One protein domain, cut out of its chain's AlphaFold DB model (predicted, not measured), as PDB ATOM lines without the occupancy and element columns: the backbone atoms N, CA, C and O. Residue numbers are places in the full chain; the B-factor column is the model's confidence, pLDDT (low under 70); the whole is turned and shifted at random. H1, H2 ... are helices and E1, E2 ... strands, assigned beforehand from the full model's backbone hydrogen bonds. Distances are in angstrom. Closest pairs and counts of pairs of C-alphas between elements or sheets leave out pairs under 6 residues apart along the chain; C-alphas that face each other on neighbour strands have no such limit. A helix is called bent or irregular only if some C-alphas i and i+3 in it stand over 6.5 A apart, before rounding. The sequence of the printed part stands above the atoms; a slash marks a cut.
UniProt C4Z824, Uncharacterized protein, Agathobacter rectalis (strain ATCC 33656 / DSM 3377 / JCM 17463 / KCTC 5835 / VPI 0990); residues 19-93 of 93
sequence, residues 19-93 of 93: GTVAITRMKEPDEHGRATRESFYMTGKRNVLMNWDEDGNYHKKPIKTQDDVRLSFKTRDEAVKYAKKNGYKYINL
ATOM      1  N   GLY A  19     165.693 293.782 137.231       70.19
ATOM      2  CA  GLY A  19     164.669 293.369 136.277       70.19
ATOM      3  C   GLY A  19     165.275 292.445 135.237       70.19
ATOM      4  O   GLY A  19     166.500 292.407 135.112       70.19
ATOM      5  N   THR A  20     164.441 291.705 134.513       77.38
ATOM      6  CA  THR A  20     164.902 290.875 133.395       77.38
ATOM      7  C   THR A  20     164.395 291.466 132.095       77.38
ATOM      8  O   THR A  20     163.190 291.634 131.916       77.38
ATOM      9  N   VAL A  21     165.320 291.787 131.196       79.69
ATOM     10  CA  VAL A  21     165.031 292.376 129.887       79.69
ATOM     11  C   VAL A  21     165.629 291.520 128.772       79.69
ATOM     12  O   VAL A  21     166.721 290.980 128.888       79.69
ATOM     13  N   ALA A  22     164.918 291.370 127.673       80.81
ATOM     14  CA  ALA A  22     165.394 290.771 126.444       80.81
ATOM     15  C   ALA A  22     165.751 291.894 125.469       80.81
ATOM     16  O   ALA A  22     164.942 292.785 125.220       80.81
ATOM     17  N   ILE A  23     166.962 291.866 124.923       82.19
ATOM     18  CA  ILE A  23     167.384 292.757 123.844       82.19
ATOM     19  C   ILE A  23     167.272 291.953 122.558       82.19
ATOM     20  O   ILE A  23     168.041 291.018 122.349       82.19
ATOM     21  N   THR A  24     166.306 292.315 121.724       81.00
ATOM     22  CA  THR A  24     166.013 291.661 120.451       81.00
ATOM     23  C   THR A  24     166.473 292.555 119.311       81.00
ATOM     24  O   THR A  24     166.113 293.736 119.255       81.00
ATOM     25  N   ARG A  25     167.245 291.997 118.377       80.62
ATOM     26  CA  ARG A  25     167.525 292.678 117.106       80.62
ATOM     27  C   ARG A  25     166.326 292.540 116.166       80.62
ATOM     28  O   ARG A  25     165.874 291.432 115.890       80.62
ATOM     29  N   MET A  26     165.833 293.652 115.638       73.44
ATOM     30  CA  MET A  26     164.844 293.655 114.565       73.44
ATOM     31  C   MET A  26     165.436 294.332 113.340       73.44
ATOM     32  O   MET A  26     166.039 295.402 113.421       73.44
ATOM     33  N   LYS A  27     165.272 293.669 112.200       72.50
ATOM     34  CA  LYS A  27     165.607 294.214 110.892       72.50
ATOM     35  C   LYS A  27     164.315 294.692 110.266       72.50
ATOM     36  O   LYS A  27     163.472 293.865 109.929       72.50
ATOM     37  N   GLU A  28     164.151 296.002 110.155       63.16
ATOM     38  CA  GLU A  28     163.004 296.549 109.444       63.16
ATOM     39  C   GLU A  28     163.293 296.484 107.938       63.16
ATOM     40  O   GLU A  28     164.332 296.995 107.492       63.16
ATOM     41  N   PRO A  29     162.438 295.807 107.151       62.91
ATOM     42  CA  PRO A  29     162.545 295.842 105.703       62.91
ATOM     43  C   PRO A  29     162.204 297.251 105.199       62.91
ATOM     44  O   PRO A  29     161.262 297.877 105.687       62.91
ATOM     45  N   ASP A  30     162.958 297.750 104.221       66.19
ATOM     46  CA  ASP A  30     162.570 298.943 103.467       66.19
ATOM     47  C   ASP A  30     161.357 298.664 102.560       66.19
ATOM     48  O   ASP A  30     160.849 297.541 102.483       66.19
ATOM     49  N   GLU A  31     160.904 299.689 101.833       59.94
ATOM     50  CA  GLU A  31     159.815 299.595 100.844       59.94
ATOM     51  C   GLU A  31     160.080 298.574  99.714       59.94
ATOM     52  O   GLU A  31     159.191 298.273  98.919       59.94
ATOM     53  N   HIS A  32     161.282 297.999  99.645       70.19
ATOM     54  CA  HIS A  32     161.711 296.967  98.706       70.19
ATOM     55  C   HIS A  32     162.076 295.636  99.389       70.19
ATOM     56  O   HIS A  32     162.682 294.766  98.761       70.19
ATOM     57  N   GLY A  33     161.709 295.446 100.662       59.59
ATOM     58  CA  GLY A  33     161.944 294.198 101.391       59.59
ATOM     59  C   GLY A  33     163.399 293.982 101.811       59.59
ATOM     60  O   GLY A  33     163.747 292.902 102.292       59.59
ATOM     61  N   ARG A  34     164.274 294.982 101.643       62.59
ATOM     62  CA  ARG A  34     165.680 294.883 102.042       62.59
ATOM     63  C   ARG A  34     165.806 295.294 103.499       62.59
ATOM     64  O   ARG A  34     165.393 296.383 103.882       62.59
ATOM     65  N   ALA A  35     166.396 294.433 104.319       59.22
ATOM     66  CA  ALA A  35     166.726 294.757 105.702       59.22
ATOM     67  C   ALA A  35     167.802 295.857 105.753       59.22
ATOM     68  O   ALA A  35     168.995 295.556 105.740       59.22
ATOM     69  N   THR A  36     167.391 297.125 105.773       58.94
ATOM     70  CA  THR A  36     168.301 298.283 105.690       58.94
ATOM     71  C   THR A  36     168.538 298.959 107.035       58.94
ATOM     72  O   THR A  36     169.562 299.621 107.205       58.94
ATOM     73  N   ARG A  37     167.635 298.791 108.009       62.34
ATOM     74  CA  ARG A  37     167.772 299.365 109.353       62.34
ATOM     75  C   ARG A  37     167.714 298.286 110.422       62.34
ATOM     76  O   ARG A  37     166.766 297.507 110.501       62.34
ATOM     77  N   GLU A  38     168.758 298.254 111.243       67.19
ATOM     78  CA  GLU A  38     168.824 297.426 112.441       67.19
ATOM     79  C   GLU A  38     168.379 298.276 113.635       67.19
ATOM     80  O   GLU A  38     169.021 299.267 113.976       67.19
ATOM     81  N   SER A  39     167.267 297.890 114.256       72.69
ATOM     82  CA  SER A  39     166.736 298.502 115.474       72.69
ATOM     83  C   SER A  39     166.834 297.486 116.611       72.69
ATOM     84  O   SER A  39     166.560 296.297 116.430       72.69
ATOM     85  N   PHE A  40     167.232 297.936 117.799       79.06
ATOM     86  CA  PHE A  40     167.369 297.077 118.974       79.06
ATOM     87  C   PHE A  40     166.226 297.351 119.938       79.06
ATOM     88  O   PHE A  40     166.147 298.422 120.532       79.06
ATOM     89  N   TYR A  41     165.342 296.376 120.117       80.00
ATOM     90  CA  TYR A  41     164.222 296.491 121.042       80.00
ATOM     91  C   TYR A  41     164.570 295.793 122.345       80.00
ATOM     92  O   TYR A  41     164.851 294.598 122.368       80.00
ATOM     93  N   MET A  42     164.544 296.545 123.436       81.06
ATOM     94  CA  MET A  42     164.642 296.018 124.783       81.06
ATOM     95  C   MET A  42     163.236 295.877 125.362       81.06
ATOM     96  O   MET A  42     162.550 296.877 125.580       81.06
ATOM     97  N   THR A  43     162.813 294.643 125.606       82.38
ATOM     98  CA  THR A  43     161.499 294.308 126.162       82.38
ATOM     99  C   THR A  43     161.657 293.444 127.405       82.38
ATOM    100  O   THR A  43     162.515 292.575 127.444       82.38
ATOM    101  N   GLY A  44     160.870 293.646 128.452       82.44
ATOM    102  CA  GLY A  44     160.929 292.774 129.626       82.44
ATOM    103  C   GLY A  44     160.207 293.353 130.821       82.44
ATOM    104  O   GLY A  44     159.356 294.213 130.656       82.44
ATOM    105  N   LYS A  45     160.570 292.904 132.023       80.31
ATOM    106  CA  LYS A  45     159.954 293.366 133.270       80.31
ATOM    107  C   LYS A  45     161.002 293.908 134.228       80.31
ATOM    108  O   LYS A  45     162.017 293.253 134.488       80.31
ATOM    109  N   ARG A  46     160.752 295.096 134.776       77.31
ATOM    110  CA  ARG A  46     161.540 295.684 135.867       77.31
ATOM    111  C   ARG A  46     160.767 295.606 137.170       77.31
ATOM    112  O   ARG A  46     159.555 295.770 137.180       77.31
ATOM    113  N   ASN A  47     161.475 295.399 138.273       74.44
ATOM    114  CA  ASN A  47     160.873 295.544 139.587       74.44
ATOM    115  C   ASN A  47     160.828 297.028 139.945       74.44
ATOM    116  O   ASN A  47     161.844 297.726 139.864       74.44
ATOM    117  N   VAL A  48     159.665 297.489 140.379       74.31
ATOM    118  CA  VAL A  48     159.458 298.847 140.875       74.31
ATOM    119  C   VAL A  48     158.805 298.792 142.248       74.31
ATOM    120  O   VAL A  48     158.075 297.858 142.583       74.31
ATOM    121  N   LEU A  49     159.114 299.790 143.070       78.44
ATOM    122  CA  LEU A  49     158.394 300.034 144.312       78.44
ATOM    123  C   LEU A  49     157.316 301.051 144.018       78.44
ATOM    124  O   LEU A  49     157.629 302.168 143.611       78.44
ATOM    125  N   MET A  50     156.069 300.662 144.238       73.25
ATOM    126  CA  MET A  50     154.939 301.569 144.127       73.25
ATOM    127  C   MET A  50     154.152 301.557 145.427       73.25
ATOM    128  O   MET A  50     154.104 300.563 146.143       73.25
ATOM    129  N   ASN A  51     153.560 302.696 145.757       79.00
ATOM    130  CA  ASN A  51     152.622 302.814 146.869       79.00
ATOM    131  C   ASN A  51     151.177 302.602 146.414       79.00
ATOM    132  O   ASN A  51     150.273 302.731 147.222       79.00
ATOM    133  N   TRP A  52     150.963 302.312 145.137       75.75
ATOM    134  CA  TRP A  52     149.659 302.054 144.548       75.75
ATOM    135  C   TRP A  52     149.691 300.650 143.959       75.75
ATOM    136  O   TRP A  52     150.673 300.301 143.294       75.75
ATOM    137  N   ASP A  53     148.673 299.849 144.255       72.00
ATOM    138  CA  ASP A  53     148.464 298.567 143.581       72.00
ATOM    139  C   ASP A  53     147.714 298.744 142.250       72.00
ATOM    140  O   ASP A  53     147.323 299.854 141.878       72.00
ATOM    141  N   GLU A  54     147.573 297.649 141.500       70.62
ATOM    142  CA  GLU A  54     146.887 297.640 140.200       70.62
ATOM    143  C   GLU A  54     145.382 297.934 140.328       70.62
ATOM    144  O   GLU A  54     144.779 298.455 139.391       70.62
ATOM    145  N   ASP A  55     144.799 297.680 141.502       75.44
ATOM    146  CA  ASP A  55     143.409 297.991 141.851       75.44
ATOM    147  C   ASP A  55     143.212 299.459 142.283       75.44
ATOM    148  O   ASP A  55     142.089 299.896 142.543       75.44
ATOM    149  N   GLY A  56     144.290 300.250 142.346       74.88
ATOM    150  CA  GLY A  56     144.250 301.663 142.717       74.88
ATOM    151  C   GLY A  56     144.164 301.923 144.223       74.88
ATOM    152  O   GLY A  56     143.898 303.057 144.626       74.88
ATOM    153  N   ASN A  57     144.420 300.930 145.074       80.06
ATOM    154  CA  ASN A  57     144.525 301.133 146.514       80.06
ATOM    155  C   ASN A  57     145.911 301.653 146.896       80.06
ATOM    156  O   ASN A  57     146.955 301.156 146.461       80.06
ATOM    157  N   TYR A  58     145.914 302.650 147.777       77.94
ATOM    158  CA  TYR A  58     147.135 303.213 148.329       77.94
ATOM    159  C   TYR A  58     147.638 302.404 149.531       77.94
ATOM    160  O   TYR A  58     146.950 302.246 150.540       77.94
ATOM    161  N   HIS A  59     148.895 301.981 149.465       78.25
ATOM    162  CA  HIS A  59     149.618 301.288 150.521       78.25
ATOM    163  C   HIS A  59     150.616 302.232 151.201       78.25
ATOM    164  O   HIS A  59     151.490 302.839 150.575       78.25
ATOM    165  N   LYS A  60     150.537 302.318 152.537       77.19
ATOM    166  CA  LYS A  60     151.448 303.138 153.361       77.19
ATOM    167  C   LYS A  60     152.907 302.662 153.287       77.19
ATOM    168  O   LYS A  60     153.822 303.455 153.493       77.19
ATOM    169  N   LYS A  61     153.133 301.376 153.003       80.00
ATOM    170  CA  LYS A  61     154.458 300.808 152.718       80.00
ATOM    171  C   LYS A  61     154.541 300.478 151.226       80.00
ATOM    172  O   LYS A  61     153.580 299.914 150.708       80.00
ATOM    173  N   PRO A  62     155.655 300.798 150.550       73.06
ATOM    174  CA  PRO A  62     155.795 300.505 149.134       73.06
ATOM    175  C   PRO A  62     155.781 298.993 148.894       73.06
ATOM    176  O   PRO A  62     156.501 298.237 149.554       73.06
ATOM    177  N   ILE A  63     154.963 298.568 147.939       75.50
ATOM    178  CA  ILE A  63     154.870 297.193 147.464       75.50
ATOM    179  C   ILE A  63     155.810 296.996 146.273       75.50
ATOM    180  O   ILE A  63     156.038 297.911 145.478       75.50
ATOM    181  N   LYS A  64     156.390 295.797 146.159       76.19
ATOM    182  CA  LYS A  64     157.168 295.407 144.978       76.19
ATOM    183  C   LYS A  64     156.199 294.956 143.897       76.19
ATOM    184  O   LYS A  64     155.487 293.979 144.102       76.19
ATOM    185  N   THR A  65     156.225 295.628 142.759       75.19
ATOM    186  CA  THR A  65     155.463 295.236 141.573       75.19
ATOM    187  C   THR A  65     156.378 295.154 140.352       75.19
ATOM    188  O   THR A  65     157.543 295.564 140.403       75.19
ATOM    189  N   GLN A  66     155.877 294.549 139.279       76.19
ATOM    190  CA  GLN A  66     156.588 294.409 138.016       76.19
ATOM    191  C   GLN A  66     155.991 295.355 136.987       76.19
ATOM    192  O   GLN A  66     154.794 295.328 136.739       76.19
ATOM    193  N   ASP A  67     156.847 296.155 136.371       78.50
ATOM    194  CA  ASP A  67     156.477 297.100 135.328       78.50
ATOM    195  C   ASP A  67     157.093 296.647 134.002       78.50
ATOM    196  O   ASP A  67     158.260 296.229 133.958       78.50
ATOM    197  N   ASP A  68     156.311 296.697 132.927       77.88
ATOM    198  CA  ASP A  68     156.784 296.317 131.602       77.88
ATOM    199  C   ASP A  68     157.744 297.385 131.059       77.88
ATOM    200  O   ASP A  68     157.438 298.571 130.953       77.88
ATOM    201  N   VAL A  69     158.944 296.953 130.682       78.81
ATOM    202  CA  VAL A  69     159.950 297.785 130.028       78.81
ATOM    203  C   VAL A  69     159.849 297.553 128.538       78.81
ATOM    204  O   VAL A  69     160.044 296.433 128.074       78.81
ATOM    205  N   ARG A  70     159.615 298.621 127.778       82.81
ATOM    206  CA  ARG A  70     159.691 298.602 126.317       82.81
ATOM    207  C   ARG A  70     160.448 299.825 125.830       82.81
ATOM    208  O   ARG A  70     159.942 300.940 125.870       82.81
ATOM    209  N   LEU A  71     161.680 299.609 125.390       80.75
ATOM    210  CA  LEU A  71     162.579 300.660 124.921       80.75
ATOM    211  C   LEU A  71     163.185 300.261 123.578       80.75
ATOM    212  O   LEU A  71     163.522 299.101 123.364       80.75
ATOM    213  N   SER A  72     163.335 301.221 122.672       79.75
ATOM    214  CA  SER A  72     163.997 301.027 121.380       79.75
ATOM    215  C   SER A  72     165.305 301.807 121.345       79.75
ATOM    216  O   SER A  72     165.325 303.001 121.645       79.75
ATOM    217  N   PHE A  73     166.380 301.148 120.937       82.12
ATOM    218  CA  PHE A  73     167.713 301.711 120.793       82.12
ATOM    219  C   PHE A  73     168.173 301.605 119.342       82.12
ATOM    220  O   PHE A  73     167.824 300.660 118.629       82.12
ATOM    221  N   LYS A  74     168.995 302.566 118.912       79.06
ATOM    222  CA  LYS A  74     169.613 302.543 117.580       79.06
ATOM    223  C   LYS A  74     170.748 301.529 117.512       79.06
ATOM    224  O   LYS A  74     171.001 300.958 116.461       79.06
ATOM    225  N   THR A  75     171.432 301.301 118.632       80.38
ATOM    226  CA  THR A  75     172.572 300.386 118.701       80.38
ATOM    227  C   THR A  75     172.440 299.391 119.847       80.38
ATOM    228  O   THR A  75     171.862 299.675 120.899       80.38
ATOM    229  N   ARG A  76     173.042 298.211 119.663       79.25
ATOM    230  CA  ARG A  76     173.154 297.194 120.717       79.25
ATOM    231  C   ARG A  76     173.917 297.716 121.931       79.25
ATOM    232  O   ARG A  76     173.562 297.392 123.060       79.25
ATOM    233  N   ASP A  77     174.964 298.504 121.695       83.62
ATOM    234  CA  ASP A  77     175.826 299.023 122.756       83.62
ATOM    235  C   ASP A  77     175.061 299.964 123.696       83.62
ATOM    236  O   ASP A  77     175.175 299.842 124.915       83.62
ATOM    237  N   GLU A  78     174.195 300.826 123.152       84.56
ATOM    238  CA  GLU A  78     173.310 301.677 123.954       84.56
ATOM    239  C   GLU A  78     172.323 300.857 124.789       84.56
ATOM    240  O   GLU A  78     172.172 301.121 125.985       84.56
ATOM    241  N   ALA A  79     171.703 299.831 124.197       81.19
ATOM    242  CA  ALA A  79     170.782 298.948 124.913       81.19
ATOM    243  C   ALA A  79     171.482 298.233 126.083       81.19
ATOM    244  O   ALA A  79     170.970 298.200 127.206       81.19
ATOM    245  N   VAL A  80     172.692 297.717 125.851       83.62
ATOM    246  CA  VAL A  80     173.495 297.035 126.875       83.62
ATOM    247  C   VAL A  80     173.974 298.005 127.953       83.62
ATOM    248  O   VAL A  80     173.899 297.682 129.140       83.62
ATOM    249  N   LYS A  81     174.439 299.206 127.583       87.44
ATOM    250  CA  LYS A  81     174.819 300.252 128.546       87.44
ATOM    251  C   LYS A  81     173.644 300.636 129.432       87.44
ATOM    252  O   LYS A  81     173.819 300.745 130.645       87.44
ATOM    253  N   TYR A  82     172.454 300.790 128.857       83.38
ATOM    254  CA  TYR A  82     171.248 301.094 129.615       83.38
ATOM    255  C   TYR A  82     170.882 299.955 130.573       83.38
ATOM    256  O   TYR A  82     170.639 300.207 131.754       83.38
ATOM    257  N   ALA A  83     170.909 298.704 130.108       81.25
ATOM    258  CA  ALA A  83     170.635 297.543 130.951       81.25
ATOM    259  C   ALA A  83     171.624 297.437 132.125       81.25
ATOM    260  O   ALA A  83     171.200 297.308 133.273       81.25
ATOM    261  N   LYS A  84     172.930 297.588 131.868       82.19
ATOM    262  CA  LYS A  84     173.974 297.572 132.907       82.19
ATOM    263  C   LYS A  84     173.825 298.721 133.902       82.19
ATOM    264  O   LYS A  84     173.890 298.484 135.104       82.19
ATOM    265  N   LYS A  85     173.585 299.946 133.419       82.06
ATOM    266  CA  LYS A  85     173.398 301.138 134.265       82.06
ATOM    267  C   LYS A  85     172.234 300.972 135.243       82.06
ATOM    268  O   LYS A  85     172.316 301.450 136.368       82.06
ATOM    269  N   ASN A  86     171.170 300.295 134.818       75.50
ATOM    270  CA  ASN A  86     169.982 300.062 135.636       75.50
ATOM    271  C   ASN A  86     170.017 298.735 136.419       75.50
ATOM    272  O   ASN A  86     169.048 298.407 137.104       75.50
ATOM    273  N   GLY A  87     171.103 297.958 136.326       74.81
ATOM    274  CA  GLY A  87     171.218 296.660 136.998       74.81
ATOM    275  C   GLY A  87     170.234 295.608 136.474       74.81
ATOM    276  O   GLY A  87     169.859 294.691 137.207       74.81
ATOM    277  N   TYR A  88     169.779 295.735 135.226       80.00
ATOM    278  CA  TYR A  88     168.914 294.744 134.599       80.00
ATOM    279  C   TYR A  88     169.729 293.524 134.165       80.00
ATOM    280  O   TYR A  88     170.775 293.646 133.523       80.00
ATOM    281  N   LYS A  89     169.218 292.329 134.469       78.12
ATOM    282  CA  LYS A  89     169.664 291.097 133.821       78.12
ATOM    283  C   LYS A  89     169.147 291.134 132.392       78.12
ATOM    284  O   LYS A  89     167.942 291.245 132.193       78.12
ATOM    285  N   TYR A  90     170.042 291.067 131.413       75.56
ATOM    286  CA  TYR A  90     169.644 291.082 130.011       75.56
ATOM    287  C   TYR A  90     170.002 289.785 129.291       75.56
ATOM    288  O   TYR A  90     171.075 289.224 129.507       75.56
ATOM    289  N   ILE A  91     169.103 289.328 128.423       77.12
ATOM    290  CA  ILE A  91     169.337 288.227 127.481       77.12
ATOM    291  C   ILE A  91     169.402 288.837 126.087       77.12
ATOM    292  O   ILE A  91     168.577 289.680 125.741       77.12
ATOM    293  N   ASN A  92     170.400 288.455 125.299       73.56
ATOM    294  CA  ASN A  92     170.585 288.991 123.958       73.56
ATOM    295  C   ASN A  92     170.123 287.968 122.915       73.56
ATOM    296  O   ASN A  92     170.736 286.905 122.823       73.56
ATOM    297  N   LEU A  93     169.080 288.315 122.155       63.50
ATOM    298  CA  LEU A  93     168.401 287.469 121.166       63.50
ATOM    299  C   LEU A  93     168.664 287.940 119.724       63.50
ATOM    300  O   LEU A  93     168.621 289.169 119.460       63.50
TER     301      LEU A  93
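Overview. This is residues 19 to 93 of the 93 residues of an uncharacterized protein of Agathobacter rectalis (strain ATCC 33656 / DSM 3377 / JCM 17463 / KCTC 5835 / VPI 0990) (UniProt C4Z824). Picture a long, twisted ribbon of three strands, E1, E2 and E3, with one short helix, H1, packed over one face of its middle stretch and a short strand, E4, side by side with E1 at the ribbon's edge. The E1-E2 hairpin reaches out at one end of the length and the bent E2-E3 hairpin at the other; the opposite face of the sheet has no named helix. You have 75 printed residues with four named strands and one named helix, in the order E1 E2 E3 H1 E4; the class is mostly strand, and the mixed sheet runs E3 E2 E1 E4. The whole is loose, with a radius of gyration of the C-alphas of 16.3 A, and a rod in outline, spanning 55 by 25 by 15 A.

Arrangement. Start with E1, residues 19 to 29, and E2, residues 35 to 52: they form an antiparallel hairpin, where you find N 22 and O 43 2.7 A apart, within hydrogen-bond range. E2 and E3, residues 58 to 73, form the next hairpin, with N 42 and O 71 2.8 A apart. E1, E2 and E3 are a meander, each strand the antiparallel neighbour of the one before. Near its far end E2 bends by 69 degrees at residue 49, and E3 bends by 107 degrees at residue 61. H1, residues 76 to 85, is on the sheet at a height of 8.0 A, over E2 and E1, in two layers, a helix on one face of a sheet. It runs along the strands, at 14 degrees to E1 on the local plane; its closest C-alphas to E2 are those of Arg 76 and Phe 40, 6.0 A apart. Every O i to N i+4 pair in H1 is within hydrogen-bond range. E4, residues 88 to 92, is an edge strand parallel to E1, with N 23 and O 91 2.8 A apart. E3, H1 and E4 make a split strand-helix-strand unit, two strands running the same way with E2 and E1 between them, and its crossover is right-handed. E3 and E4 are apart.

Along the chain. Find C-alpha 19 at (164.669, 293.369, 136.277); from there E1 runs 30.7 A to C-alpha 29. E2 covers 43.1 A and E3 34.4 A. H1 begins at C-alpha 76, (173.154, 297.194, 120.717), and measures 14.1 A. E4, 12.2 A long, ends at C-alpha 92, (170.585, 288.991, 123.958).

Size, cuts and confidence. Look to the C-alphas of His 32 and Lys 60 for the two farthest apart, 56.0 A. The printed part has no cut, and its four links are tight. Its mean pLDDT is 75.9; residues 28 to 31, 33 to 38 and 93, the chain's last residue, are under 70.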